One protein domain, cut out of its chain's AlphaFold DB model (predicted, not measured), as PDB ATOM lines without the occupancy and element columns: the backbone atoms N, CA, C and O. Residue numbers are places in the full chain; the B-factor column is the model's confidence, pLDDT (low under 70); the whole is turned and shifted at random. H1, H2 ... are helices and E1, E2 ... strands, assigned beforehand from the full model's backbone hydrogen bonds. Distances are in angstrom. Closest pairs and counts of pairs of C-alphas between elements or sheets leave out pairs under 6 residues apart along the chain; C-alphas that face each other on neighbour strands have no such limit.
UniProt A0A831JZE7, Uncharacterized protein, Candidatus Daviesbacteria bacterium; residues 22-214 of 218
ATOM      1  N   ASP A  22     129.660 177.888 126.851       86.00
ATOM      2  CA  ASP A  22     130.773 178.485 127.596       86.00
ATOM      3  C   ASP A  22     131.636 179.331 126.649       86.00
ATOM      4  O   ASP A  22     132.639 178.877 126.091       86.00
ATOM      5  N   ARG A  23     131.230 180.591 126.464       87.62
ATOM      6  CA  ARG A  23     131.927 181.553 125.596       87.62
ATOM      7  C   ARG A  23     133.358 181.850 126.047       87.62
ATOM      8  O   ARG A  23     134.204 182.194 125.221       87.62
ATOM      9  N   ARG A  24     133.662 181.702 127.342       88.19
ATOM     10  CA  ARG A  24     135.027 181.887 127.851       88.19
ATOM     11  C   ARG A  24     135.917 180.761 127.336       88.19
ATOM     12  O   ARG A  24     136.969 181.033 126.759       88.19
ATOM     13  N   GLN A  25     135.470 179.515 127.489       88.25
ATOM     14  CA  GLN A  25     136.196 178.357 126.970       88.25
ATOM     15  C   GLN A  25     136.332 178.418 125.443       88.25
ATOM     16  O   GLN A  25     137.427 178.218 124.922       88.25
ATOM     17  N   GLN A  26     135.270 178.811 124.733       89.62
ATOM     18  CA  GLN A  26     135.336 179.037 123.286       89.62
ATOM     19  C   GLN A  26     136.389 180.078 122.906       89.62
ATOM     20  O   GLN A  26     137.141 179.855 121.962       89.62
ATOM     21  N   THR A  27     136.497 181.180 123.650       91.44
ATOM     22  CA  THR A  27     137.520 182.203 123.391       91.44
ATOM     23  C   THR A  27     138.933 181.633 123.561       91.44
ATOM     24  O   THR A  27     139.794 181.850 122.706       91.44
ATOM     25  N   TYR A  28     139.177 180.837 124.609       90.81
ATOM     26  CA  TYR A  28     140.457 180.140 124.781       90.81
ATOM     27  C   TYR A  28     140.747 179.129 123.668       90.81
ATOM     28  O   TYR A  28     141.903 178.972 123.268       90.81
ATOM     29  N   ASP A  29     139.727 178.448 123.156       91.00
ATOM     30  CA  ASP A  29     139.891 177.511 122.046       91.00
ATOM     31  C   ASP A  29     140.128 178.232 120.713       91.00
ATOM     32  O   ASP A  29     140.968 177.783 119.931       91.00
ATOM     33  N   LEU A  30     139.497 179.388 120.488       92.19
ATOM     34  CA  LEU A  30     139.772 180.256 119.339       92.19
ATOM     35  C   LEU A  30     141.218 180.754 119.347       92.19
ATOM     36  O   LEU A  30     141.869 180.708 118.305       92.19
ATOM     37  N   LEU A  31     141.753 181.152 120.508       92.19
ATOM     38  CA  LEU A  31     143.147 181.600 120.646       92.19
ATOM     39  C   LEU A  31     144.165 180.555 120.155       92.19
ATOM     40  O   LEU A  31     145.216 180.928 119.640       92.19
ATOM     41  N   LYS A  32     143.850 179.256 120.250       92.06
ATOM     42  CA  LYS A  32     144.704 178.162 119.740       92.06
ATOM     43  C   LYS A  32     144.671 178.029 118.213       92.06
ATOM     44  O   LYS A  32     145.535 177.371 117.640       92.06
ATOM     45  N   LEU A  33     143.664 178.607 117.562       94.12
ATOM     46  CA  LEU A  33     143.433 178.526 116.118       94.12
ATOM     47  C   LEU A  33     143.817 179.814 115.384       94.12
ATOM     48  O   LEU A  33     143.693 179.869 114.157       94.12
ATOM     49  N   VAL A  34     144.265 180.843 116.113       94.50
ATOM     50  CA  VAL A  34     144.643 182.126 115.521       94.50
ATOM     51  C   VAL A  34     145.802 181.933 114.547       94.50
ATOM     52  O   VAL A  34     146.786 181.242 114.814       94.50
ATOM     53  N   ARG A  35     145.673 182.572 113.389       94.38
ATOM     54  CA  ARG A  35     146.702 182.697 112.364       94.38
ATOM     55  C   ARG A  35     147.056 184.164 112.169       94.38
ATOM     56  O   ARG A  35     146.304 185.065 112.531       94.38
ATOM     57  N   LYS A  36     148.195 184.400 111.520       94.19
ATOM     58  CA  LYS A  36     148.526 185.734 111.030       94.19
ATOM     59  C   LYS A  36     147.489 186.161 109.971       94.19
ATOM     60  O   LYS A  36     147.165 185.343 109.100       94.19
ATOM     61  N   PRO A  37     146.963 187.395 110.030       94.62
ATOM     62  CA  PRO A  37     146.129 187.934 108.964       94.62
ATOM     63  C   PRO A  37     146.938 188.130 107.680       94.62
ATOM     64  O   PRO A  37     148.128 188.469 107.719       94.62
ATOM     65  N   LEU A  38     146.281 187.949 106.539       96.00
ATOM     66  CA  LEU A  38     146.817 188.294 105.229       96.00
ATOM     67  C   LEU A  38     146.891 189.818 105.075       96.00
ATOM     68  O   LEU A  38     146.197 190.576 105.758       96.00
ATOM     69  N   THR A  39     147.746 190.286 104.168       96.81
ATOM     70  CA  THR A  39     147.909 191.725 103.920       96.81
ATOM     71  C   THR A  39     146.606 192.346 103.423       96.81
ATOM     72  O   THR A  39     146.223 193.420 103.883       96.81
ATOM     73  N   GLU A  40     145.892 191.647 102.545       96.69
ATOM     74  CA  GLU A  40     144.620 192.076 101.968       96.69
ATOM     75  C   GLU A  40     143.535 192.194 103.044       96.69
ATOM     76  O   GLU A  40     142.819 193.189 103.088       96.69
ATOM     77  N   GLU A  41     143.465 191.229 103.967       96.88
ATOM     78  CA  GLU A  41     142.519 191.241 105.091       96.88
ATOM     79  C   GLU A  41     142.747 192.447 106.010       96.88
ATOM     80  O   GLU A  41     141.799 193.135 106.401       96.88
ATOM     81  N   LYS A  42     144.018 192.745 106.313       97.00
ATOM     82  CA  LYS A  42     144.380 193.933 107.096       97.00
ATOM     83  C   LYS A  42     143.991 195.214 106.377       97.00
ATOM     84  O   LYS A  42     143.452 196.118 107.008       97.00
ATOM     85  N   GLU A  43     144.250 195.296 105.076       96.81
ATOM     86  CA  GLU A  43     143.912 196.471 104.275       96.81
ATOM     87  C   GLU A  43     142.404 196.705 104.184       96.81
ATOM     88  O   GLU A  43     141.970 197.856 104.291       96.81
ATOM     89  N   VAL A  44     141.607 195.640 104.050       96.50
ATOM     90  CA  VAL A  44     140.140 195.719 104.087       96.50
ATOM     91  C   VAL A  44     139.684 196.313 105.416       96.50
ATOM     92  O   VAL A  44     139.054 197.368 105.415       96.50
ATOM     93  N   LEU A  45     140.076 195.718 106.549       96.25
ATOM     94  CA  LEU A  45     139.632 196.175 107.873       96.25
ATOM     95  C   LEU A  45     140.183 197.552 108.260       96.25
ATOM     96  O   LEU A  45     139.502 198.326 108.939       96.25
ATOM     97  N   ARG A  46     141.389 197.899 107.803       96.19
ATOM     98  CA  ARG A  46     141.954 199.239 107.985       96.19
ATOM     99  C   ARG A  46     141.105 200.296 107.286       96.19
ATOM    100  O   ARG A  46     140.844 201.342 107.871       96.19
ATOM    101  N   ARG A  47     140.665 200.032 106.049       94.81
ATOM    102  CA  ARG A  47     139.885 200.987 105.244       94.81
ATOM    103  C   ARG A  47     138.415 201.040 105.645       94.81
ATOM    104  O   ARG A  47     137.874 202.134 105.733       94.81
ATOM    105  N   SER A  48     137.779 199.890 105.873       92.88
ATOM    106  CA  SER A  48     136.342 199.832 106.171       92.88
ATOM    107  C   SER A  48     136.027 200.165 107.627       92.88
ATOM    108  O   SER A  48     134.975 200.731 107.913       92.88
ATOM    109  N   ARG A  49     136.930 199.817 108.554       91.94
ATOM    110  CA  ARG A  49     136.652 199.831 109.998       91.94
ATOM    111  C   ARG A  49     137.711 200.546 110.833       91.94
ATOM    112  O   ARG A  49     137.593 200.533 112.052       91.94
ATOM    113  N   GLY A  50     138.732 201.158 110.224       94.50
ATOM    114  CA  GLY A  50     139.785 201.885 110.948       94.50
ATOM    115  C   GLY A  50     140.664 200.994 111.832       94.50
ATOM    116  O   GLY A  50     141.292 201.482 112.770       94.50
ATOM    117  N   ILE A  51     140.685 199.682 111.572       96.31
ATOM    118  CA  ILE A  51     141.386 198.722 112.423       96.31
ATOM    119  C   ILE A  51     142.894 198.757 112.148       96.31
ATOM    120  O   ILE A  51     143.343 198.638 111.007       96.31
ATOM    121  N   VAL A  52     143.680 198.863 113.218       96.75
ATOM    122  CA  VAL A  52     145.138 198.718 113.224       96.75
ATOM    123  C   VAL A  52     145.524 197.389 113.859       96.75
ATOM    124  O   VAL A  52     144.935 196.981 114.858       96.75
ATOM    125  N   PHE A  53     146.524 196.717 113.291       97.69
ATOM    126  CA  PHE A  53     147.001 195.420 113.768       97.69
ATOM    127  C   PHE A  53     148.295 195.571 114.558       97.69
ATOM    128  O   PHE A  53     149.257 196.172 114.078       97.69
ATOM    129  N   LEU A  54     148.312 195.011 115.764       97.75
ATOM    130  CA  LEU A  54     149.400 195.132 116.723       97.75
ATOM    131  C   LEU A  54     149.973 193.746 117.045       97.75
ATOM    132  O   LEU A  54     149.203 192.806 117.261       97.75
ATOM    133  N   PRO A  55     151.308 193.591 117.081       96.69
ATOM    134  CA  PRO A  55     151.929 192.319 117.413       96.69
ATOM    135  C   PRO A  55     151.791 192.018 118.907       96.69
ATOM    136  O   PRO A  55     152.047 192.873 119.758       96.69
ATOM    137  N   VAL A  56     151.449 190.773 119.219       96.06
ATOM    138  CA  VAL A  56     151.378 190.237 120.576       96.06
ATOM    139  C   VAL A  56     152.101 188.894 120.595       96.06
ATOM    140  O   VAL A  56     151.823 188.013 119.788       96.06
ATOM    141  N   ASN A  57     153.050 188.738 121.511       95.19
ATOM    142  CA  ASN A  57     153.923 187.574 121.592       95.19
ATOM    143  C   ASN A  57     153.465 186.581 122.668       95.19
ATOM    144  O   ASN A  57     152.623 186.868 123.523       95.19
ATOM    145  N   GLU A  58     154.115 185.421 122.665       94.56
ATOM    146  CA  GLU A  58     153.979 184.346 123.648       94.56
ATOM    147  C   GLU A  58     154.616 184.726 124.996       94.56
ATOM    148  O   GLU A  58     155.623 184.156 125.432       94.56
ATOM    149  N   ARG A  59     154.040 185.725 125.660       93.38
ATOM    150  CA  ARG A  59     154.466 186.209 126.974       93.38
ATOM    151  C   ARG A  59     153.304 186.149 127.949       93.38
ATOM    152  O   ARG A  59     152.156 186.428 127.591       93.38
ATOM    153  N   SER A  60     153.603 185.782 129.187       92.06
ATOM    154  CA  SER A  60     152.651 185.913 130.286       92.06
ATOM    155  C   SER A  60     152.592 187.367 130.765       92.06
ATOM    156  O   SER A  60     153.521 188.137 130.514       92.06
ATOM    157  N   TYR A  61     151.529 187.761 131.471       92.31
ATOM    158  CA  TYR A  61     151.392 189.150 131.931       92.31
ATOM    159  C   TYR A  61     152.582 189.586 132.803       92.31
ATOM    160  O   TYR A  61     153.164 190.643 132.569       92.31
ATOM    161  N   ALA A  62     153.026 188.730 133.731       91.81
ATOM    162  CA  ALA A  62     154.185 189.004 134.582       91.81
ATOM    163  C   ALA A  62     155.484 189.245 133.786       91.81
ATOM    164  O   ALA A  62     156.251 190.144 134.125       91.81
ATOM    165  N   GLN A  63     155.713 188.492 132.702       94.00
ATOM    166  CA  GLN A  63     156.868 188.707 131.818       94.00
ATOM    167  C   GLN A  63     156.786 190.061 131.103       94.00
ATOM    168  O   GLN A  63     157.773 190.781 131.003       94.00
ATOM    169  N   VAL A  64     155.594 190.443 130.637       95.38
ATOM    170  CA  VAL A  64     155.391 191.736 129.967       95.38
ATOM    171  C   VAL A  64     155.661 192.899 130.928       95.38
ATOM    172  O   VAL A  64     156.308 193.876 130.536       95.38
ATOM    173  N   VAL A  65     155.209 192.783 132.183       94.50
ATOM    174  CA  VAL A  65     155.442 193.789 133.230       94.50
ATOM    175  C   VAL A  65     156.929 193.919 133.553       94.50
ATOM    176  O   VAL A  65     157.443 195.039 133.573       94.50
ATOM    177  N   SER A  66     157.636 192.803 133.761       93.88
ATOM    178  CA  SER A  66     159.064 192.827 134.106       93.88
ATOM    179  C   SER A  66     159.937 193.405 132.987       93.88
ATOM    180  O   SER A  66     160.912 194.100 133.265       93.88
ATOM    181  N   GLU A  67     159.561 193.194 131.727       95.75
ATOM    182  CA  GLU A  67     160.274 193.730 130.562       95.75
ATOM    183  C   GLU A  67     159.981 195.218 130.295       95.75
ATOM    184  O   GLU A  67     160.751 195.884 129.604       95.75
ATOM    185  N   ASN A  68     158.872 195.760 130.815       96.12
ATOM    186  CA  ASN A  68     158.408 197.115 130.490       96.12
ATOM    187  C   ASN A  68     157.966 197.899 131.740       96.12
ATOM    188  O   ASN A  68     156.977 198.627 131.697       96.12
ATOM    189  N   ILE A  69     158.711 197.803 132.845       93.19
ATOM    190  CA  ILE A  69     158.350 198.362 134.169       93.19
ATOM    191  C   ILE A  69     157.895 199.833 134.112       93.19
ATOM    192  O   ILE A  69     156.951 200.224 134.795       93.19
ATOM    193  N   GLY A  70     158.520 200.668 133.272       94.62
ATOM    194  CA  GLY A  70     158.153 202.086 133.129       94.62
ATOM    195  C   GLY A  70     156.750 202.333 132.552       94.62
ATOM    196  O   GLY A  70     156.201 203.423 132.715       94.62
ATOM    197  N   HIS A  71     156.162 201.334 131.894       95.94
ATOM    198  CA  HIS A  71     154.813 201.382 131.335       95.94
ATOM    199  C   HIS A  71     153.724 201.093 132.383       95.94
ATOM    200  O   HIS A  71     152.607 201.610 132.269       95.94
ATOM    201  N   PHE A  72     154.053 200.302 133.407       96.12
ATOM    202  CA  PHE A  72     153.103 199.777 134.385       96.12
ATOM    203  C   PHE A  72     153.155 200.509 135.724       96.12
ATOM    204  O   PHE A  72     154.156 201.143 136.088       96.12
ATOM    205  N   ARG A  73     152.042 200.448 136.461       92.88
ATOM    206  CA  ARG A  73     151.938 201.007 137.811       92.88
ATOM    207  C   ARG A  73     153.034 200.428 138.714       92.88
ATOM    208  O   ARG A  73     153.458 199.286 138.571       92.88
ATOM    209  N   SER A  74     153.537 201.245 139.637       90.31
ATOM    210  CA  SER A  74     154.528 200.770 140.608       90.31
ATOM    211  C   SER A  74     153.938 199.633 141.452       90.31
ATOM    212  O   SER A  74     152.796 199.739 141.900       90.31
ATOM    213  N   GLY A  75     154.702 198.551 141.634       86.69
ATOM    214  CA  GLY A  75     154.267 197.351 142.358       86.69
ATOM    215  C   GLY A  75     153.391 196.381 141.554       86.69
ATOM    216  O   GLY A  75     152.937 195.391 142.121       86.69
ATOM    217  N   GLU A  76     153.164 196.620 140.255       89.31
ATOM    218  CA  GLU A  76     152.347 195.731 139.409       89.31
ATOM    219  C   GLU A  76     152.914 194.306 139.351       89.31
ATOM    220  O   GLU A  76     152.166 193.336 139.379       89.31
ATOM    221  N   LEU A  77     154.243 194.160 139.310       86.69
ATOM    222  CA  LEU A  77     154.874 192.842 139.244       86.69
ATOM    223  C   LEU A  77     154.632 192.028 140.527       86.69
ATOM    224  O   LEU A  77     154.262 190.860 140.456       86.69
ATOM    225  N   ASP A  78     154.779 192.654 141.693       83.69
ATOM    226  CA  ASP A  78     154.542 191.996 142.984       83.69
ATOM    227  C   ASP A  78     153.062 191.662 143.185       83.69
ATOM    228  O   ASP A  78     152.720 190.641 143.783       83.69
ATOM    229  N   TYR A  79     152.187 192.518 142.650       78.94
ATOM    230  CA  TYR A  79     150.748 192.306 142.618       78.94
ATOM    231  C   TYR A  79     150.393 191.042 141.826       78.94
ATOM    232  O   TYR A  79     149.758 190.139 142.366       78.94
ATOM    233  N   VAL A  80     150.865 190.925 140.580       77.88
ATOM    234  CA  VAL A  80     150.491 189.796 139.708       77.88
ATOM    235  C   VAL A  80     151.127 188.478 140.135       77.88
ATOM    236  O   VAL A  80     150.556 187.422 139.877       77.88
ATOM    237  N   LEU A  81     152.293 188.527 140.790       74.12
ATOM    238  CA  LEU A  81     152.983 187.346 141.315       74.12
ATOM    239  C   LEU A  81     152.474 186.915 142.700       74.12
ATOM    240  O   LEU A  81     152.896 185.875 143.202       74.12
ATOM    241  N   GLY A  82     151.565 187.676 143.319       68.62
ATOM    242  CA  GLY A  82     150.975 187.311 144.607       68.62
ATOM    243  C   GLY A  82     151.914 187.435 145.799       68.62
ATOM    244  O   GLY A  82     151.663 186.815 146.832       68.62
ATOM    245  N   TYR A  83     152.987 188.218 145.678       60.62
ATOM    246  CA  TYR A  83     153.943 188.430 146.767       60.62
ATOM    247  C   TYR A  83     153.438 189.414 147.827       60.62
ATOM    248  O   TYR A  83     154.045 189.553 148.887       60.62
ATOM    249  N   VAL A  84     152.306 190.073 147.574       59.53
ATOM    250  CA  VAL A  84     151.648 190.941 148.549       59.53
ATOM    251  C   VAL A  84     150.555 190.155 149.271       59.53
ATOM    252  O   VAL A  84     149.537 189.799 148.682       59.53
ATOM    253  N   VAL A  85     150.764 189.903 150.566       53.34
ATOM    254  CA  VAL A  85     149.787 189.244 151.447       53.34
ATOM    255  C   VAL A  85     148.441 189.974 151.369       53.34
ATOM    256  O   VAL A  85     148.378 191.190 151.538       53.34
ATOM    257  N   GLY A  86     147.368 189.225 151.106       54.22
ATOM    258  CA  GLY A  86     146.010 189.762 150.977       54.22
ATOM    259  C   GLY A  86     145.659 190.322 149.596       54.22
ATOM    260  O   GLY A  86     144.538 190.794 149.427       54.22
ATOM    261  N   LYS A  87     146.570 190.263 148.614       58.72
ATOM    262  CA  LYS A  87     146.274 190.633 147.224       58.72
ATOM    263  C   LYS A  87     146.059 189.429 146.324       58.72
ATOM    264  O   LYS A  87     146.544 188.325 146.572       58.72
ATOM    265  N   ILE A  88     145.298 189.687 145.275       62.97
ATOM    266  CA  ILE A  88     144.758 188.700 144.369       62.97
ATOM    267  C   ILE A  88     145.736 188.413 143.220       62.97
ATOM    268  O   ILE A  88     146.284 189.323 142.609       62.97
ATOM    269  N   GLN A  89     145.940 187.131 142.917       71.62
ATOM    270  CA  GLN A  89     146.815 186.653 141.853       71.62
ATOM    271  C   GLN A  89     146.068 186.577 140.524       71.62
ATOM    272  O   GLN A  89     144.982 185.996 140.443       71.62
ATOM    273  N   LEU A  90     146.681 187.111 139.468       79.62
ATOM    274  CA  LEU A  90     146.247 186.859 138.099       79.62
ATOM    275  C   LEU A  90     146.664 185.446 137.709       79.62
ATOM    276  O   LEU A  90     147.836 185.086 137.851       79.62
ATOM    277  N   ILE A  91     145.729 184.654 137.180       70.25
ATOM    278  CA  ILE A  91     146.099 183.381 136.558       70.25
ATOM    279  C   ILE A  91     147.109 183.705 135.457       70.25
ATOM    280  O   ILE A  91     146.798 184.425 134.512       70.25
ATOM    281  N   ASN A  92     148.341 183.213 135.604       71.94
ATOM    282  CA  ASN A  92     149.455 183.579 134.735       71.94
ATOM    283  C   ASN A  92     149.346 182.857 133.381       71.94
ATOM    284  O   ASN A  92     150.138 181.972 133.054       71.94
ATOM    285  N   TYR A  93     148.325 183.220 132.607       83.62
ATOM    286  CA  TYR A  93     148.089 182.713 131.270       83.62
ATOM    287  C   TYR A  93     149.144 183.253 130.302       83.62
ATOM    288  O   TYR A  93     149.530 184.427 130.333       83.62
ATOM    289  N   LYS A  94     149.592 182.376 129.407       88.62
ATOM    290  CA  LYS A  94     150.489 182.692 128.302       88.62
ATOM    291  C   LYS A  94     149.755 182.400 126.998       88.62
ATOM    292  O   LYS A  94     149.164 181.332 126.850       88.62
ATOM    293  N   LEU A  95     149.815 183.340 126.055       85.88
ATOM    294  CA  LEU A  95     149.242 183.133 124.726       85.88
ATOM    295  C   LEU A  95     149.910 181.936 124.030       85.88
ATOM    296  O   LEU A  95     151.128 181.776 124.152       85.88
ATOM    297  N   PRO A  96     149.137 181.105 123.310       86.69
ATOM    298  CA  PRO A  96     149.626 179.845 122.753       86.69
ATOM    299  C   PRO A  96     150.540 180.036 121.537       86.69
ATOM    300  O   PRO A  96     151.253 179.110 121.169       86.69
ATOM    301  N   ALA A  97     150.499 181.210 120.904       88.19
ATOM    302  CA  ALA A  97     151.326 181.584 119.766       88.19
ATOM    303  C   ALA A  97     151.472 183.112 119.702       88.19
ATOM    304  O   ALA A  97     150.670 183.847 120.288       88.19
ATOM    305  N   ALA A  98     152.476 183.590 118.967       92.50
ATOM    306  CA  ALA A  98     152.562 184.993 118.584       92.50
ATOM    307  C   ALA A  98     151.493 185.314 117.526       92.50
ATOM    308  O   ALA A  98     151.331 184.581 116.548       92.50
ATOM    309  N   ILE A  99     150.763 186.408 117.724       93.94
ATOM    310  CA  ILE A  99     149.592 186.789 116.930       93.94
ATOM    311  C   ILE A  99     149.624 188.282 116.579       93.94
ATOM    312  O   ILE A  99     150.290 189.078 117.239       93.94
ATOM    313  N   GLU A 100     148.885 188.671 115.540       96.50
ATOM    314  CA  GLU A 100     148.548 190.075 115.278       96.50
ATOM    315  C   GLU A 100     147.081 190.287 115.661       96.50
ATOM    316  O   GLU A 100     146.202 189.591 115.151       96.50
ATOM    317  N   VAL A 101     146.823 191.234 116.563       97.06
ATOM    318  CA  VAL A 101     145.477 191.574 117.047       97.06
ATOM    319  C   VAL A 101     145.058 192.939 116.515       97.06
ATOM    320  O   VAL A 101     145.833 193.895 116.547       97.06
ATOM    321  N   GLY A 102     143.841 193.018 115.998       97.31
ATOM    322  CA  GLY A 102     143.243 194.216 115.432       97.31
ATOM    323  C   GLY A 102     142.431 194.998 116.458       97.31
ATOM    324  O   GLY A 102     141.612 194.421 117.171       97.31
ATOM    325  N   PHE A 103     142.605 196.316 116.482       96.75
ATOM    326  CA  PHE A 103     141.796 197.252 117.265       96.75
ATOM    327  C   PHE A 103     141.417 198.465 116.425       96.75
ATOM    328  O   PHE A 103     142.209 198.869 115.581       96.75
ATOM    329  N   ASN A 104     140.264 199.085 116.675       94.19
ATOM    330  CA  ASN A 104     139.966 200.426 116.166       94.19
ATOM    331  C   ASN A 104     140.230 201.453 117.286       94.19
ATOM    332  O   ASN A 104     139.381 201.577 118.167       94.19
ATOM    333  N   PRO A 105     141.351 202.202 117.269       91.62
ATOM    334  CA  PRO A 105     141.707 203.133 118.346       91.62
ATOM    335  C   PRO A 105     140.708 204.279 118.546       91.62
ATOM    336  O   PRO A 105     140.602 204.809 119.646       91.62
ATOM    337  N   GLU A 106     139.967 204.651 117.501       88.88
ATOM    338  CA  GLU A 106     139.001 205.756 117.534       88.88
ATOM    339  C   GLU A 106     137.587 205.276 117.922       88.88
ATOM    340  O   GLU A 106     136.728 206.079 118.280       88.88
ATOM    341  N   ALA A 107     137.345 203.959 117.900       85.75
ATOM    342  CA  ALA A 107     136.094 203.325 118.322       85.75
ATOM    343  C   ALA A 107     136.363 202.020 119.096       85.75
ATOM    344  O   ALA A 107     135.830 200.956 118.779       85.75
ATOM    345  N   MET A 108     137.223 202.105 120.116       82.38
ATOM    346  CA  MET A 108     137.678 200.954 120.912       82.38
ATOM    347  C   MET A 108     136.562 200.277 121.707       82.38
ATOM    348  O   MET A 108     136.627 199.083 121.997       82.38
ATOM    349  N   VAL A 109     135.577 201.068 122.124       78.69
ATOM    350  CA  VAL A 109     134.481 200.635 122.984       78.69
ATOM    351  C   VAL A 109     133.293 200.284 122.110       78.69
ATOM    352  O   VAL A 109     132.750 201.150 121.426       78.69
ATOM    353  N   TRP A 110     132.845 199.035 122.187       71.00
ATOM    354  CA  TRP A 110     131.604 198.646 121.530       71.00
ATOM    355  C   TRP A 110     130.399 198.943 122.433       71.00
ATOM    356  O   TRP A 110     130.397 198.626 123.627       71.00
ATOM    357  N   HIS A 111     129.380 199.602 121.874       64.31
ATOM    358  CA  HIS A 111     128.186 200.014 122.613       64.31
ATOM    359  C   HIS A 111     127.375 198.801 123.108       64.31
ATOM    360  O   HIS A 111     127.320 197.772 122.446       64.31
ATOM    361  N   GLY A 112     126.739 198.937 124.279       53.91
ATOM    362  CA  GLY A 112     125.858 197.914 124.871       53.91
ATOM    363  C   GLY A 112     126.462 197.089 126.018       53.91
ATOM    364  O   GLY A 112     125.752 196.307 126.637       53.91
ATOM    365  N   GLY A 113     127.744 197.285 126.346       52.97
ATOM    366  CA  GLY A 113     128.503 196.393 127.234       52.97
ATOM    367  C   GLY A 113     128.836 196.876 128.653       52.97
ATOM    368  O   GLY A 113     129.731 196.305 129.272       52.97
ATOM    369  N   ASN A 114     128.173 197.906 129.198       59.81
ATOM    370  CA  ASN A 114     128.303 198.202 130.635       59.81
ATOM    371  C   ASN A 114     127.530 197.109 131.401       59.81
ATOM    372  O   ASN A 114     126.328 197.237 131.627       59.81
ATOM    373  N   GLY A 115     128.179 195.988 131.710       67.69
ATOM    374  CA  GLY A 115     127.489 194.824 132.259       67.69
ATOM    375  C   GLY A 115     128.400 193.646 132.580       67.69
ATOM    376  O   GLY A 115     129.629 193.751 132.572       67.69
ATOM    377  N   SER A 116     127.767 192.509 132.874       81.00
ATOM    378  CA  SER A 116     128.439 191.275 133.278       81.00
ATOM    379  C   SER A 116     129.437 190.781 132.231       81.00
ATOM    380  O   SER A 116     129.277 191.030 131.038       81.00
ATOM    381  N   ARG A 117     130.458 190.018 132.642       83.75
ATOM    382  CA  ARG A 117     131.429 189.441 131.693       83.75
ATOM    383  C   ARG A 117     130.740 188.580 130.631       83.75
ATOM    384  O   ARG A 117     131.135 188.620 129.471       83.75
ATOM    385  N   ALA A 118     129.702 187.844 131.024       85.06
ATOM    386  CA  ALA A 118     128.901 187.047 130.104       85.06
ATOM    387  C   ALA A 118     128.230 187.920 129.029       85.06
ATOM    388  O   ALA A 118     128.348 187.600 127.850       85.06
ATOM    389  N   GLY A 119     127.627 189.048 129.420       86.25
ATOM    390  CA  GLY A 119     127.039 190.002 128.475       86.25
ATOM    391  C   GLY A 119     128.084 190.680 127.582       86.25
ATOM    392  O   GLY A 119     127.861 190.879 126.395       86.25
ATOM    393  N   GLN A 120     129.279 190.971 128.099       88.12
ATOM    394  CA  GLN A 120     130.359 191.508 127.261       88.12
ATOM    395  C   GLN A 120     130.844 190.489 126.216       88.12
ATOM    396  O   GLN A 120     131.101 190.865 125.077       88.12
ATOM    397  N   LEU A 121     130.933 189.203 126.576       89.56
ATOM    398  CA  LEU A 121     131.252 188.126 125.632       89.56
ATOM    399  C   LEU A 121     130.144 187.925 124.582       89.56
ATOM    400  O   LEU A 121     130.457 187.593 123.445       89.56
ATOM    401  N   GLU A 122     128.875 188.143 124.939       89.12
ATOM    402  CA  GLU A 122     127.742 188.144 123.994       89.12
ATOM    403  C   GLU A 122     127.891 189.223 122.937       89.12
ATOM    404  O   GLU A 122     127.879 188.937 121.745       89.12
ATOM    405  N   VAL A 123     128.125 190.450 123.386       89.25
ATOM    406  CA  VAL A 123     128.296 191.602 122.504       89.25
ATOM    407  C   VAL A 123     129.522 191.441 121.592       89.25
ATOM    408  O   VAL A 123     129.487 191.822 120.422       89.25
ATOM    409  N   ILE A 124     130.612 190.851 122.095       92.69
ATOM    410  CA  ILE A 124     131.793 190.536 121.276       92.69
ATOM    411  C   ILE A 124     131.463 189.485 120.211       92.69
ATOM    412  O   ILE A 124     131.917 189.621 119.078       92.69
ATOM    413  N   GLU A 125     130.668 188.468 120.545       92.00
ATOM    414  CA  GLU A 125     130.230 187.448 119.590       92.00
ATOM    415  C   GLU A 125     129.333 188.045 118.494       92.00
ATOM    416  O   GLU A 125     129.544 187.774 117.314       92.00
ATOM    417  N   GLU A 126     128.397 188.932 118.841       91.44
ATOM    418  CA  GLU A 126     127.584 189.663 117.855       91.44
ATOM    419  C   GLU A 126     128.460 190.496 116.906       91.44
ATOM    420  O   GLU A 126     128.296 190.466 115.680       91.44
ATOM    421  N   TYR A 127     129.454 191.200 117.458       91.88
ATOM    422  CA  TYR A 127     130.428 191.929 116.651       91.88
ATOM    423  C   TYR A 127     131.254 190.982 115.763       91.88
ATOM    424  O   TYR A 127     131.454 191.281 114.581       91.88
ATOM    425  N   SER A 128     131.664 189.819 116.284       94.06
ATOM    426  CA  SER A 128     132.361 188.769 115.529       94.06
ATOM    427  C   SER A 128     131.539 188.301 114.328       94.06
ATOM    428  O   SER A 128     132.048 188.287 113.208       94.06
ATOM    429  N   GLN A 129     130.255 188.001 114.528       93.56
ATOM    430  CA  GLN A 129     129.354 187.566 113.457       93.56
ATOM    431  C   GLN A 129     129.229 188.624 112.358       93.56
ATOM    432  O   GLN A 129     129.242 188.284 111.176       93.56
ATOM    433  N   SER A 130     129.201 189.911 112.725       92.44
ATOM    434  CA  SER A 130     129.196 191.003 111.743       92.44
ATOM    435  C   SER A 130     130.480 191.058 110.903       92.44
ATOM    436  O   SER A 130     130.411 191.324 109.704       92.44
ATOM    437  N   LEU A 131     131.647 190.780 111.503       93.12
ATOM    438  CA  LEU A 131     132.928 190.735 110.786       93.12
ATOM    439  C   LEU A 131     132.979 189.558 109.811       93.12
ATOM    440  O   LEU A 131     133.508 189.696 108.710       93.12
ATOM    441  N   GLN A 132     132.398 188.421 110.194       95.12
ATOM    442  CA  GLN A 132     132.400 187.190 109.399       95.12
ATOM    443  C   GLN A 132     131.608 187.291 108.094       95.12
ATOM    444  O   GLN A 132     131.860 186.513 107.176       95.12
ATOM    445  N   LEU A 133     130.686 188.253 107.987       92.31
ATOM    446  CA  LEU A 133     129.983 188.546 106.735       92.31
ATOM    447  C   LEU A 133     130.914 189.159 105.676       92.31
ATOM    448  O   LEU A 133     130.717 188.930 104.487       92.31
ATOM    449  N   GLU A 134     131.918 189.930 106.101       91.69
ATOM    450  CA  GLU A 134     132.909 190.555 105.213       91.69
ATOM    451  C   GLU A 134     134.149 189.670 105.034       91.69
ATOM    452  O   GLU A 134     134.684 189.544 103.934       91.69
ATOM    453  N   LEU A 135     134.616 189.070 106.129       95.31
ATOM    454  CA  LEU A 135     135.826 188.260 106.199       95.31
ATOM    455  C   LEU A 135     135.519 186.990 107.003       95.31
ATOM    456  O   LEU A 135     135.605 187.023 108.231       95.31
ATOM    457  N   PRO A 136     135.189 185.862 106.341       94.69
ATOM    458  CA  PRO A 136     134.724 184.637 107.004       94.69
ATOM    459  C   PRO A 136     135.641 184.087 108.104       94.69
ATOM    460  O   PRO A 136     135.168 183.416 109.024       94.69
ATOM    461  N   ASP A 137     136.936 184.404 108.051       95.50
ATOM    462  CA  ASP A 137     137.960 183.957 109.002       95.50
ATOM    463  C   ASP A 137     138.194 184.945 110.158       95.50
ATOM    464  O   ASP A 137     138.876 184.609 111.131       95.50
ATOM    465  N   ALA A 138     137.650 186.161 110.075       96.56
ATOM    466  CA  ALA A 138     137.773 187.156 111.130       96.56
ATOM    467  C   ALA A 138     136.894 186.769 112.325       96.56
ATOM    468  O   ALA A 138     135.766 186.303 112.169       96.56
ATOM    469  N   ARG A 139     137.406 186.952 113.537       96.56
ATOM    470  CA  ARG A 139     136.660 186.803 114.789       96.56
ATOM    471  C   ARG A 139     136.950 187.987 115.686       96.56
ATOM    472  O   ARG A 139     138.063 188.509 115.672       96.56
ATOM    473  N   ALA A 140     135.980 188.373 116.499       95.50
ATOM    474  CA  ALA A 140     136.222 189.256 117.629       95.50
ATOM    475  C   ALA A 140     136.303 188.438 118.918       95.50
ATOM    476  O   ALA A 140     135.519 187.515 119.120       95.50
ATOM    477  N   ILE A 141     137.257 188.771 119.785       95.38
ATOM    478  CA  ILE A 141     137.479 188.080 121.055       95.38
ATOM    479  C   ILE A 141     137.739 189.058 122.201       95.38
ATOM    480  O   ILE A 141     138.218 190.175 121.995       95.38
ATOM    481  N   MET A 142     137.463 188.609 123.425       94.38
ATOM    482  CA  MET A 142     137.983 189.230 124.643       94.38
ATOM    483  C   MET A 142     139.400 188.706 124.878       94.38
ATOM    484  O   MET A 142     139.595 187.495 124.996       94.38
ATOM    485  N   LEU A 143     140.401 189.586 124.934       94.75
ATOM    486  CA  LEU A 143     141.773 189.134 125.160       94.75
ATOM    487  C   LEU A 143     142.042 188.846 126.641       94.75
ATOM    488  O   LEU A 143     141.494 189.504 127.528       94.75
ATOM    489  N   PRO A 144     142.968 187.924 126.932       93.81
ATOM    490  CA  PRO A 144     143.680 187.921 128.198       93.81
ATOM    491  C   PRO A 144     144.406 189.259 128.427       93.81
ATOM    492  O   PRO A 144     144.824 189.940 127.486       93.81
ATOM    493  N   SER A 145     144.646 189.594 129.687       93.88
ATOM    494  CA  SER A 145     145.334 190.788 130.189       93.88
ATOM    495  C   SER A 145     146.688 190.985 129.514       93.88
ATOM    496  O   SER A 145     147.048 192.105 129.154       93.88
ATOM    497  N   THR A 146     147.431 189.891 129.286       94.75
ATOM    498  CA  THR A 146     148.715 189.928 128.561       94.75
ATOM    499  C   THR A 146     148.559 190.425 127.123       94.75
ATOM    500  O   THR A 146     149.402 191.180 126.641       94.75
ATOM    501  N   GLY A 147     147.460 190.076 126.449       96.00
ATOM    502  CA  GLY A 147     147.182 190.521 125.087       96.00
ATOM    503  C   GLY A 147     146.936 192.025 125.018       96.00
ATOM    504  O   GLY A 147     147.599 192.717 124.246       96.00
ATOM    505  N   TYR A 148     146.055 192.548 125.877       97.00
ATOM    506  CA  TYR A 148     145.792 193.990 125.951       97.00
ATOM    507  C   TYR A 148     147.038 194.796 126.334       97.00
ATOM    508  O   TYR A 148     147.305 195.831 125.729       97.00
ATOM    509  N   ALA A 149     147.830 194.319 127.296       96.75
ATOM    510  CA  ALA A 149     149.041 195.013 127.730       96.75
ATOM    511  C   ALA A 149     150.104 195.090 126.626       96.75
ATOM    512  O   ALA A 149     150.686 196.149 126.391       96.75
ATOM    513  N   GLN A 150     150.342 193.985 125.914       97.88
ATOM    514  CA  GLN A 150     151.275 193.971 124.787       97.88
ATOM    515  C   GLN A 150     150.791 194.862 123.639       97.88
ATOM    516  O   GLN A 150     151.598 195.601 123.072       97.88
ATOM    517  N   ALA A 151     149.487 194.852 123.343       97.81
ATOM    518  CA  ALA A 151     148.896 195.739 122.348       97.81
ATOM    519  C   ALA A 151     149.071 197.220 122.726       97.81
ATOM    520  O   ALA A 151     149.527 198.008 121.901       97.81
ATOM    521  N   ASP A 152     148.807 197.602 123.979       97.94
ATOM    522  CA  ASP A 152     148.983 198.985 124.440       97.94
ATOM    523  C   ASP A 152     150.449 199.449 124.339       97.94
ATOM    524  O   ASP A 152     150.731 200.544 123.844       97.94
ATOM    525  N   ILE A 153     151.402 198.581 124.701       97.88
ATOM    526  CA  ILE A 153     152.840 198.841 124.531       97.88
ATOM    527  C   ILE A 153     153.200 199.011 123.052       97.88
ATOM    528  O   ILE A 153     153.913 199.958 122.703       97.88
ATOM    529  N   ALA A 154     152.745 198.107 122.181       97.88
ATOM    530  CA  ALA A 154     153.033 198.159 120.749       97.88
ATOM    531  C   ALA A 154     152.454 199.428 120.105       97.88
ATOM    532  O   ALA A 154     153.142 200.111 119.338       97.88
ATOM    533  N   PHE A 155     151.225 199.793 120.475       97.62
ATOM    534  CA  PHE A 155     150.577 201.017 120.020       97.62
ATOM    535  C   PHE A 155     151.340 202.263 120.477       97.62
ATOM    536  O   PHE A 155     151.646 203.126 119.651       97.62
ATOM    537  N   LYS A 156     151.756 202.320 121.751       96.88
ATOM    538  CA  LYS A 156     152.548 203.436 122.291       96.88
ATOM    539  C   LYS A 156     153.910 203.576 121.638       96.88
ATOM    540  O   LYS A 156     154.322 204.695 121.346       96.88
ATOM    541  N   LYS A 157     154.598 202.466 121.365       96.50
ATOM    542  CA  LYS A 157     155.876 202.482 120.634       96.50
ATOM    543  C   LYS A 157     155.720 203.045 119.221       96.50
ATOM    544  O   LYS A 157     156.622 203.721 118.743       96.50
ATOM    545  N   THR A 158     154.586 202.781 118.578       95.38
ATOM    546  CA  THR A 158     154.346 203.161 117.180       95.38
ATOM    547  C   THR A 158     153.809 204.586 117.042       95.38
ATOM    548  O   THR A 158     154.138 205.278 116.086       95.38
ATOM    549  N   THR A 159     152.981 205.036 117.987       95.75
ATOM    550  CA  THR A 159     152.203 206.282 117.853       95.75
ATOM    551  C   THR A 159     152.528 207.341 118.906       95.75
ATOM    552  O   THR A 159     152.083 208.479 118.789       95.75
ATOM    553  N   GLY A 160     153.240 206.977 119.977       95.06
ATOM    554  CA  GLY A 160     153.414 207.814 121.168       95.06
ATOM    555  C   GLY A 160     152.169 207.918 122.063       95.06
ATOM    556  O   GLY A 160     152.273 208.425 123.182       95.06
ATOM    557  N   ARG A 161     151.007 207.415 121.619       94.62
ATOM    558  CA  ARG A 161     149.731 207.420 122.354       94.62
ATOM    559  C   ARG A 161     149.490 206.081 123.047       94.62
ATOM    560  O   ARG A 161     149.973 205.046 122.607       94.62
ATOM    561  N   VAL A 162     148.732 206.092 124.135       94.12
ATOM    562  CA  VAL A 162     148.252 204.861 124.782       94.12
ATOM    563  C   VAL A 162     146.969 204.367 124.107       94.12
ATOM    564  O   VAL A 162     146.237 205.172 123.540       94.12
ATOM    565  N   LEU A 163     146.717 203.056 124.136       94.75
ATOM    566  CA  LEU A 163     145.587 202.430 123.435       94.75
ATOM    567  C   LEU A 163     144.315 202.414 124.295       94.75
ATOM    568  O   LEU A 163     143.230 202.706 123.808       94.75
ATOM    569  N   ILE A 164     144.448 202.050 125.571       92.62
ATOM    570  CA  ILE A 164     143.330 201.951 126.520       92.62
ATOM    571  C   ILE A 164     143.379 203.180 127.430       92.62
ATOM    572  O   ILE A 164     144.011 203.147 128.482       92.62
ATOM    573  N   GLU A 165     142.807 204.305 127.005       90.75
ATOM    574  CA  GLU A 165     142.814 205.559 127.772       90.75
ATOM    575  C   GLU A 165     141.447 205.869 128.385       90.75
ATOM    576  O   GLU A 165     140.444 205.878 127.686       90.75
ATOM    577  N   HIS A 166     141.416 206.176 129.688       89.62
ATOM    578  CA  HIS A 166     140.215 206.577 130.443       89.62
ATOM    579  C   HIS A 166     139.216 205.471 130.792       89.62
ATOM    580  O   HIS A 166     138.108 205.758 131.240       89.62
ATOM    581  N   TYR A 167     139.592 204.211 130.619       89.88
ATOM    582  CA  TYR A 167     138.772 203.069 130.992       89.88
ATOM    583  C   TYR A 167     139.642 201.835 131.239       89.88
ATOM    584  O   TYR A 167     140.858 201.834 131.026       89.88
ATOM    585  N   PHE A 168     138.991 200.769 131.684       91.06
ATOM    586  CA  PHE A 168     139.536 199.431 131.795       91.06
ATOM    587  C   PHE A 168     138.790 198.506 130.835       91.06
ATOM    588  O   PHE A 168     137.561 198.423 130.852       91.06
ATOM    589  N   ALA A 169     139.538 197.805 129.992       92.44
ATOM    590  CA  ALA A 169     139.021 196.690 129.217       92.44
ATOM    591  C   ALA A 169     138.845 195.490 130.146       92.44
ATOM    592  O   ALA A 169     139.758 195.157 130.906       92.44
ATOM    593  N   ARG A 170     137.702 194.808 130.082       90.62
ATOM    594  CA  ARG A 170     137.589 193.520 130.763       90.62
ATOM    595  C   ARG A 170     138.482 192.498 130.076       90.62
ATOM    596  O   ARG A 170     138.389 192.311 128.865       90.62
ATOM    597  N   ALA A 171     139.330 191.844 130.857       91.94
ATOM    598  CA  ALA A 171     140.158 190.760 130.371       91.94
ATOM    599  C   ALA A 171     139.454 189.411 130.550       91.94
ATOM    600  O   ALA A 171     138.586 189.242 131.411       91.94
ATOM    601  N   LEU A 172     139.862 188.440 129.735       90.69
ATOM    602  CA  LEU A 172     139.353 187.070 129.800       90.69
ATOM    603  C   LEU A 172     139.760 186.345 131.098       90.69
ATOM    604  O   LEU A 172     139.103 185.379 131.487       90.69
ATOM    605  N   ASP A 173     140.839 186.791 131.750       87.00
ATOM    606  CA  ASP A 173     141.413 186.133 132.924       87.00
ATOM    607  C   ASP A 173     140.535 186.253 134.175       87.00
ATOM    608  O   ASP A 173     139.790 187.221 134.373       87.00
ATOM    609  N   ASP A 174     140.710 185.275 135.061       80.88
ATOM    610  CA  ASP A 174     140.209 185.318 136.427       80.88
ATOM    611  C   ASP A 174     141.321 185.733 137.401       80.88
ATOM    612  O   ASP A 174     142.521 185.549 137.165       80.88
ATOM    613  N   LEU A 175     140.875 186.283 138.521       75.88
ATOM    614  CA  LEU A 175     141.676 186.743 139.636       75.88
ATOM    615  C   LEU A 175     141.407 185.797 140.834       75.88
ATOM    616  O   LEU A 175     140.282 185.359 141.066       75.88
ATOM    617  N   SER A 176     142.418 185.406 141.613       65.81
ATOM    618  CA  SER A 176     142.183 184.580 142.813       65.81
ATOM    619  C   SER A 176     141.254 185.300 143.810       65.81
ATOM    620  O   SER A 176     141.624 186.340 144.336       65.81
ATOM    621  N   ASN A 177     140.085 184.747 144.139       62.16
ATOM    622  CA  ASN A 177     139.064 185.372 145.009       62.16
ATOM    623  C   ASN A 177     138.226 186.503 144.368       62.16
ATOM    624  O   ASN A 177     137.318 187.006 145.027       62.16
ATOM    625  N   VAL A 178     138.459 186.868 143.097       66.12
ATOM    626  CA  VAL A 178     137.611 187.799 142.320       66.12
ATOM    627  C   VAL A 178     137.365 187.233 140.919       66.12
ATOM    628  O   VAL A 178     138.283 186.871 140.199       66.12
ATOM    629  N   HIS A 179     136.114 187.190 140.471       72.88
ATOM    630  CA  HIS A 179     135.752 186.495 139.230       72.88
ATOM    631  C   HIS A 179     136.161 187.198 137.915       72.88
ATOM    632  O   HIS A 179     135.788 186.719 136.849       72.88
ATOM    633  N   SER A 180     136.887 188.326 137.928       81.06
ATOM    634  CA  SER A 180     137.303 189.011 136.690       81.06
ATOM    635  C   SER A 180     138.523 189.915 136.868       81.06
ATOM    636  O   SER A 180     138.604 190.673 137.833       81.06
ATOM    637  N   ALA A 181     139.412 189.922 135.873       88.75
ATOM    638  CA  ALA A 181     140.432 190.956 135.694       88.75
ATOM    639  C   ALA A 181     139.925 192.085 134.777       88.75
ATOM    640  O   ALA A 181     139.217 191.838 133.798       88.75
ATOM    641  N   SER A 182     140.308 193.331 135.067       90.31
ATOM    642  CA  SER A 182     140.106 194.478 134.169       90.31
ATOM    643  C   SER A 182     141.418 195.242 134.004       90.31
ATOM    644  O   SER A 182     142.138 195.423 134.980       90.31
ATOM    645  N   VAL A 183     141.755 195.682 132.793       92.75
ATOM    646  CA  VAL A 183     143.080 196.234 132.467       92.75
ATOM    647  C   VAL A 183     142.995 197.576 131.757       92.75
ATOM    648  O   VAL A 183     142.204 197.745 130.834       92.75
ATOM    649  N   GLY A 184     143.808 198.541 132.181       94.31
ATOM    650  CA  GLY A 184     143.768 199.888 131.615       94.31
ATOM    651  C   GLY A 184     144.294 200.959 132.560       94.31
ATOM    652  O   GLY A 184     145.290 200.752 133.260       94.31
ATOM    653  N   ARG A 185     143.652 202.133 132.510       93.31
ATOM    654  CA  ARG A 185     144.020 203.341 133.270       93.31
ATOM    655  C   ARG A 185     142.872 204.357 133.287       93.31
ATOM    656  O   ARG A 185     142.168 204.508 132.288       93.31
ATOM    657  N   CYS A 186     142.739 205.123 134.370       88.12
ATOM    658  CA  CYS A 186     141.696 206.148 134.505       88.12
ATOM    659  C   CYS A 186     142.002 207.410 133.683       88.12
ATOM    660  O   CYS A 186     141.101 208.167 133.319       88.12
ATOM    661  N   HIS A 187     143.277 207.642 133.365       90.31
ATOM    662  CA  HIS A 187     143.711 208.777 132.559       90.31
ATOM    663  C   HIS A 187     144.924 208.428 131.691       90.31
ATOM    664  O   HIS A 187     145.767 207.622 132.077       90.31
ATOM    665  N   ARG A 188     145.068 209.072 130.527       89.56
ATOM    666  CA  ARG A 188     146.189 208.845 129.590       89.56
ATOM    667  C   ARG A 188     147.591 209.085 130.172       89.56
ATOM    668  O   ARG A 188     148.566 208.545 129.661       89.56
ATOM    669  N   SER A 189     147.705 209.906 131.220       90.88
ATOM    670  CA  SER A 189     148.974 210.165 131.925       90.88
ATOM    671  C   SER A 189     149.311 209.106 132.976       90.88
ATOM    672  O   SER A 189     150.421 209.102 133.504       90.88
ATOM    673  N   GLU A 190     148.358 208.242 133.317       93.12
ATOM    674  CA  GLU A 190     148.558 207.173 134.283       93.12
ATOM    675  C   GLU A 190     149.186 205.943 133.632       93.12
ATOM    676  O   GLU A 190     149.179 205.741 132.413       93.12
ATOM    677  N   ARG A 191     149.748 205.089 134.483       95.44
ATOM    678  CA  ARG A 191     150.373 203.845 134.053       95.44
ATOM    679  C   ARG A 191     149.345 202.724 133.944       95.44
ATOM    680  O   ARG A 191     148.361 202.696 134.684       95.44
ATOM    681  N   PHE A 192     149.598 201.800 133.021       96.25
ATOM    682  CA  PHE A 192     148.742 200.632 132.830       96.25
ATOM    683  C   PHE A 192     148.773 199.738 134.073       96.25
ATOM    684  O   PHE A 192     149.836 199.581 134.683       96.25
ATOM    685  N   HIS A 193     147.639 199.148 134.434       93.50
ATOM    686  CA  HIS A 193     147.562 198.148 135.499       93.50
ATOM    687  C   HIS A 193     146.340 197.243 135.348       93.50
ATOM    688  O   HIS A 193     145.391 197.567 134.625       93.50
ATOM    689  N   VAL A 194     146.380 196.115 136.051       90.75
ATOM    690  CA  VAL A 194     145.225 195.268 136.347       90.75
ATOM    691  C   VAL A 194     144.491 195.831 137.565       90.75
ATOM    692  O   VAL A 194     145.102 196.254 138.545       90.75
ATOM    693  N   SER A 195     143.165 195.820 137.513       86.19
ATOM    694  CA  SER A 195     142.277 196.194 138.611       86.19
ATOM    695  C   SER A 195     141.254 195.089 138.887       86.19
ATOM    696  O   SER A 195     140.743 194.443 137.966       86.19
ATOM    697  N   GLU A 196     140.920 194.925 140.166       80.81
ATOM    698  CA  GLU A 196     139.895 194.019 140.709       80.81
ATOM    699  C   GLU A 196     138.497 194.648 140.615       80.81
ATOM    700  O   GLU A 196     137.819 194.879 141.616       80.81
ATOM    701  N   LEU A 197     138.063 194.995 139.405       76.38
ATOM    702  CA  LEU A 197     136.703 195.503 139.217       76.38
ATOM    703  C   LEU A 197     135.736 194.321 139.142       76.38
ATOM    704  O   LEU A 197     135.965 193.373 138.387       76.38
ATOM    705  N   ASN A 198     134.671 194.375 139.949       70.50
ATOM    706  CA  ASN A 198     133.685 193.301 140.065       70.50
ATOM    707  C   ASN A 198     133.144 192.923 138.674       70.50
ATOM    708  O   ASN A 198     132.896 193.783 137.827       70.50
ATOM    709  N   GLU A 199     132.924 191.631 138.431       69.00
ATOM    710  CA  GLU A 199     132.352 191.146 137.175       69.00
ATOM    711  C   GLU A 199     130.972 191.764 136.882       69.00
ATOM    712  O   GLU A 199     130.581 191.854 135.724       69.00
ATOM    713  N   TRP A 200     130.251 192.234 137.900       65.00
ATOM    714  CA  TRP A 200     128.964 192.918 137.750       65.00
ATOM    715  C   TRP A 200     129.071 194.434 137.785       65.00
ATOM    716  O   TRP A 200     128.040 195.083 137.651       65.00
ATOM    717  N   ASP A 201     130.269 194.992 137.991       65.06
ATOM    718  CA  ASP A 201     130.456 196.433 138.124       65.06
ATOM    719  C   ASP A 201     129.920 197.145 136.870       65.06
ATOM    720  O   ASP A 201     130.515 197.013 135.794       65.06
ATOM    721  N   PRO A 202     128.798 197.885 136.980       56.09
ATOM    722  CA  PRO A 202     128.252 198.639 135.867       56.09
ATOM    723  C   PRO A 202     128.990 199.972 135.703       56.09
ATOM    724  O   PRO A 202     128.517 200.832 134.952       56.09
ATOM    725  N   SER A 203     130.092 200.192 136.440       64.06
ATOM    726  CA  SER A 203     130.821 201.447 136.410       64.06
ATOM    727  C   SER A 203     131.139 201.831 134.979       64.06
ATOM    728  O   SER A 203     131.553 201.032 134.135       64.06
ATOM    729  N   MET A 204     130.971 203.121 134.711       59.22
ATOM    730  CA  MET A 204     131.259 203.703 133.409       59.22
ATOM    731  C   MET A 204     132.720 203.524 132.969       59.22
ATOM    732  O   MET A 204     133.032 203.877 131.836       59.22
ATOM    733  N   TRP A 205     133.588 203.002 133.836       77.81
ATOM    734  CA  TRP A 205     135.008 202.798 133.606       77.81
ATOM    735  C   TRP A 205     135.334 201.420 133.032       77.81
ATOM    736  O   TRP A 205     136.401 201.289 132.449       77.81
ATOM    737  N   VAL A 206     134.461 200.410 133.140       86.38
ATOM    738  CA  VAL A 206     134.702 199.090 132.527       86.38
ATOM    739  C   VAL A 206     134.014 199.009 131.174       86.38
ATOM    740  O   VAL A 206     132.812 199.246 131.068       86.38
ATOM    741  N   LYS A 207     134.775 198.667 130.132       87.00
ATOM    742  CA  LYS A 207     134.298 198.648 128.746       87.00
ATOM    743  C   LYS A 207     134.540 197.311 128.059       87.00
ATOM    744  O   LYS A 207     135.575 196.673 128.255       87.00
ATOM    745  N   THR A 208     133.606 196.954 127.180       89.62
ATOM    746  CA  THR A 208     133.782 195.882 126.199       89.62
ATOM    747  C   THR A 208     134.708 196.360 125.093       89.62
ATOM    748  O   THR A 208     134.364 197.276 124.342       89.62
ATOM    749  N   VAL A 209     135.873 195.726 124.990       92.81
ATOM    750  CA  VAL A 209     136.894 196.054 123.992       92.81
ATOM    751  C   VAL A 209     137.158 194.818 123.131       92.81
ATOM    752  O   VAL A 209     137.986 193.985 123.512       92.81
ATOM    753  N   PRO A 210     136.453 194.647 122.001       94.00
ATOM    754  CA  PRO A 210     136.702 193.524 121.109       94.00
ATOM    755  C   PRO A 210     138.089 193.643 120.470       94.00
ATOM    756  O   PRO A 210     138.452 194.692 119.939       94.00
ATOM    757  N   ALA A 211     138.849 192.552 120.482       96.50
ATOM    758  CA  ALA A 211     140.056 192.413 119.677       96.50
ATOM    759  C   ALA A 211     139.757 191.542 118.460       96.50
ATOM    760  O   ALA A 211     139.228 190.439 118.598       96.50
ATOM    761  N   VAL A 212     140.115 192.022 117.275       97.38
ATOM    762  CA  VAL A 212     139.921 191.277 116.032       97.38
ATOM    763  C   VAL A 212     141.106 190.352 115.792       97.38
ATOM    764  O   VAL A 212     142.258 190.776 115.806       97.38
ATOM    765  N   VAL A 213     140.828 189.080 115.551       97.06
ATOM    766  CA  VAL A 213     141.813 188.055 115.196       97.06
ATOM    767  C   VAL A 213     141.351 187.303 113.959       97.06
ATOM    768  O   VAL A 213     140.179 187.350 113.596       97.06
ATOM    769  N   PHE A 214     142.267 186.583 113.320       96.62
ATOM    770  CA  PHE A 214     141.941 185.691 112.212       96.62
ATOM    771  C   PHE A 214     142.189 184.261 112.639       96.62
ATOM    772  O   PHE A 214     143.258 183.955 113.164       96.62
TER     773      PHE A 214
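Overview. This is residues 22 to 214 of the 218 residues of an uncharacterized protein of Candidatus Daviesbacteria bacterium (UniProt A0A831JZE7). Two antiparallel strand pairs sit side by side in a loose row, E1, E2, E7 and E3, with H5 packed along its E3 edge, H1 near E3, and H6 packed over E1 and E2. With its first part H6 also meets a small antiparallel sheet, E4, E5 and E6, which H4 grazes too; H3 packs on H4 and on the first part of H6, H2 lies at one end of the domain and the loop around Val 85 at the other. The 193 printed residues hold six named helices and seven named strands, in the order H1 H2 E1 H3 H4 E2 H5 E3 H6 E4 E5 E6 E7. The class is mixed, helices and strands, with under half of the residues in named elements. The whole is compact, with a radius of gyration of the C-alphas of 15.5 A and spans of 49 by 33 by 30 A.

Arrangement. E4, residues 167 to 170, E5, residues 182 to 185, and E6, residues 193 to 195, form a meander, each strand the antiparallel neighbour of the one before, and two hairpins; N 169 and O 183 are 2.8 A apart, N 195 and O 182 2.8 A. H6, residues 145 to 159, is on this sheet but only grazes it, with residues 145 to 152. H4, residues 76 to 80, grazes it too. H3, residues 61 to 67, touches H4, closest at the C-alphas of Ala 62 and Leu 77, 6.1 A, and residues 145 to 150 of H6, closest at Tyr 61 and Thr 146, 4.4 A, with a steep tilt of 38 degrees, the same way. The closest C-alphas of H6 and E1, residues 52 to 56, are those of Gln 150 and Val 56, 5.6 A apart. E1 and E2, residues 99 to 103, are antiparallel neighbours, with N 54 and O 101 2.8 A apart. H2, residues 39 to 49, and E2 are near each other. E3, residues 138 to 141, and E7, residues 211 to 214, are antiparallel neighbours, with N 139 and O 213 2.8 A apart. The closest C-alphas of E2 and E7, Gly 102 and Val 212, are 4.5 A apart. Those of H5, residues 117 to 132, and E3 are Ser 128 and Ala 140, 4.4 A apart. H1, residues 23 to 31, touches residues 118 to 122 of H5, closest at the C-alphas of Arg 23 and Leu 121, 6.6 A, with a steep tilt of 48 degrees, the same way. In each of the six helices every O i to N i+4 pair is within hydrogen-bond range.

Along the chain. H1 begins at C-alpha 23 (131.927, 181.553, 125.596). H5 is 22.4 A long, H6 21.0 A and H2 15.1 A. E7 ends at C-alpha 214 (141.941, 185.691, 112.212).

Size, cuts and confidence. The C-alphas farthest apart, Glu 40 and Val 85, are 49.8 A apart. The printed part has no cut. Long links join H4 to E2, E2 to H5, E4 to E5 and E6 to E7. The mean pLDDT of the printed part is 87.9; residues 82 to 88, 111 to 115, 176 to 178 and 199 to 204 are under 70.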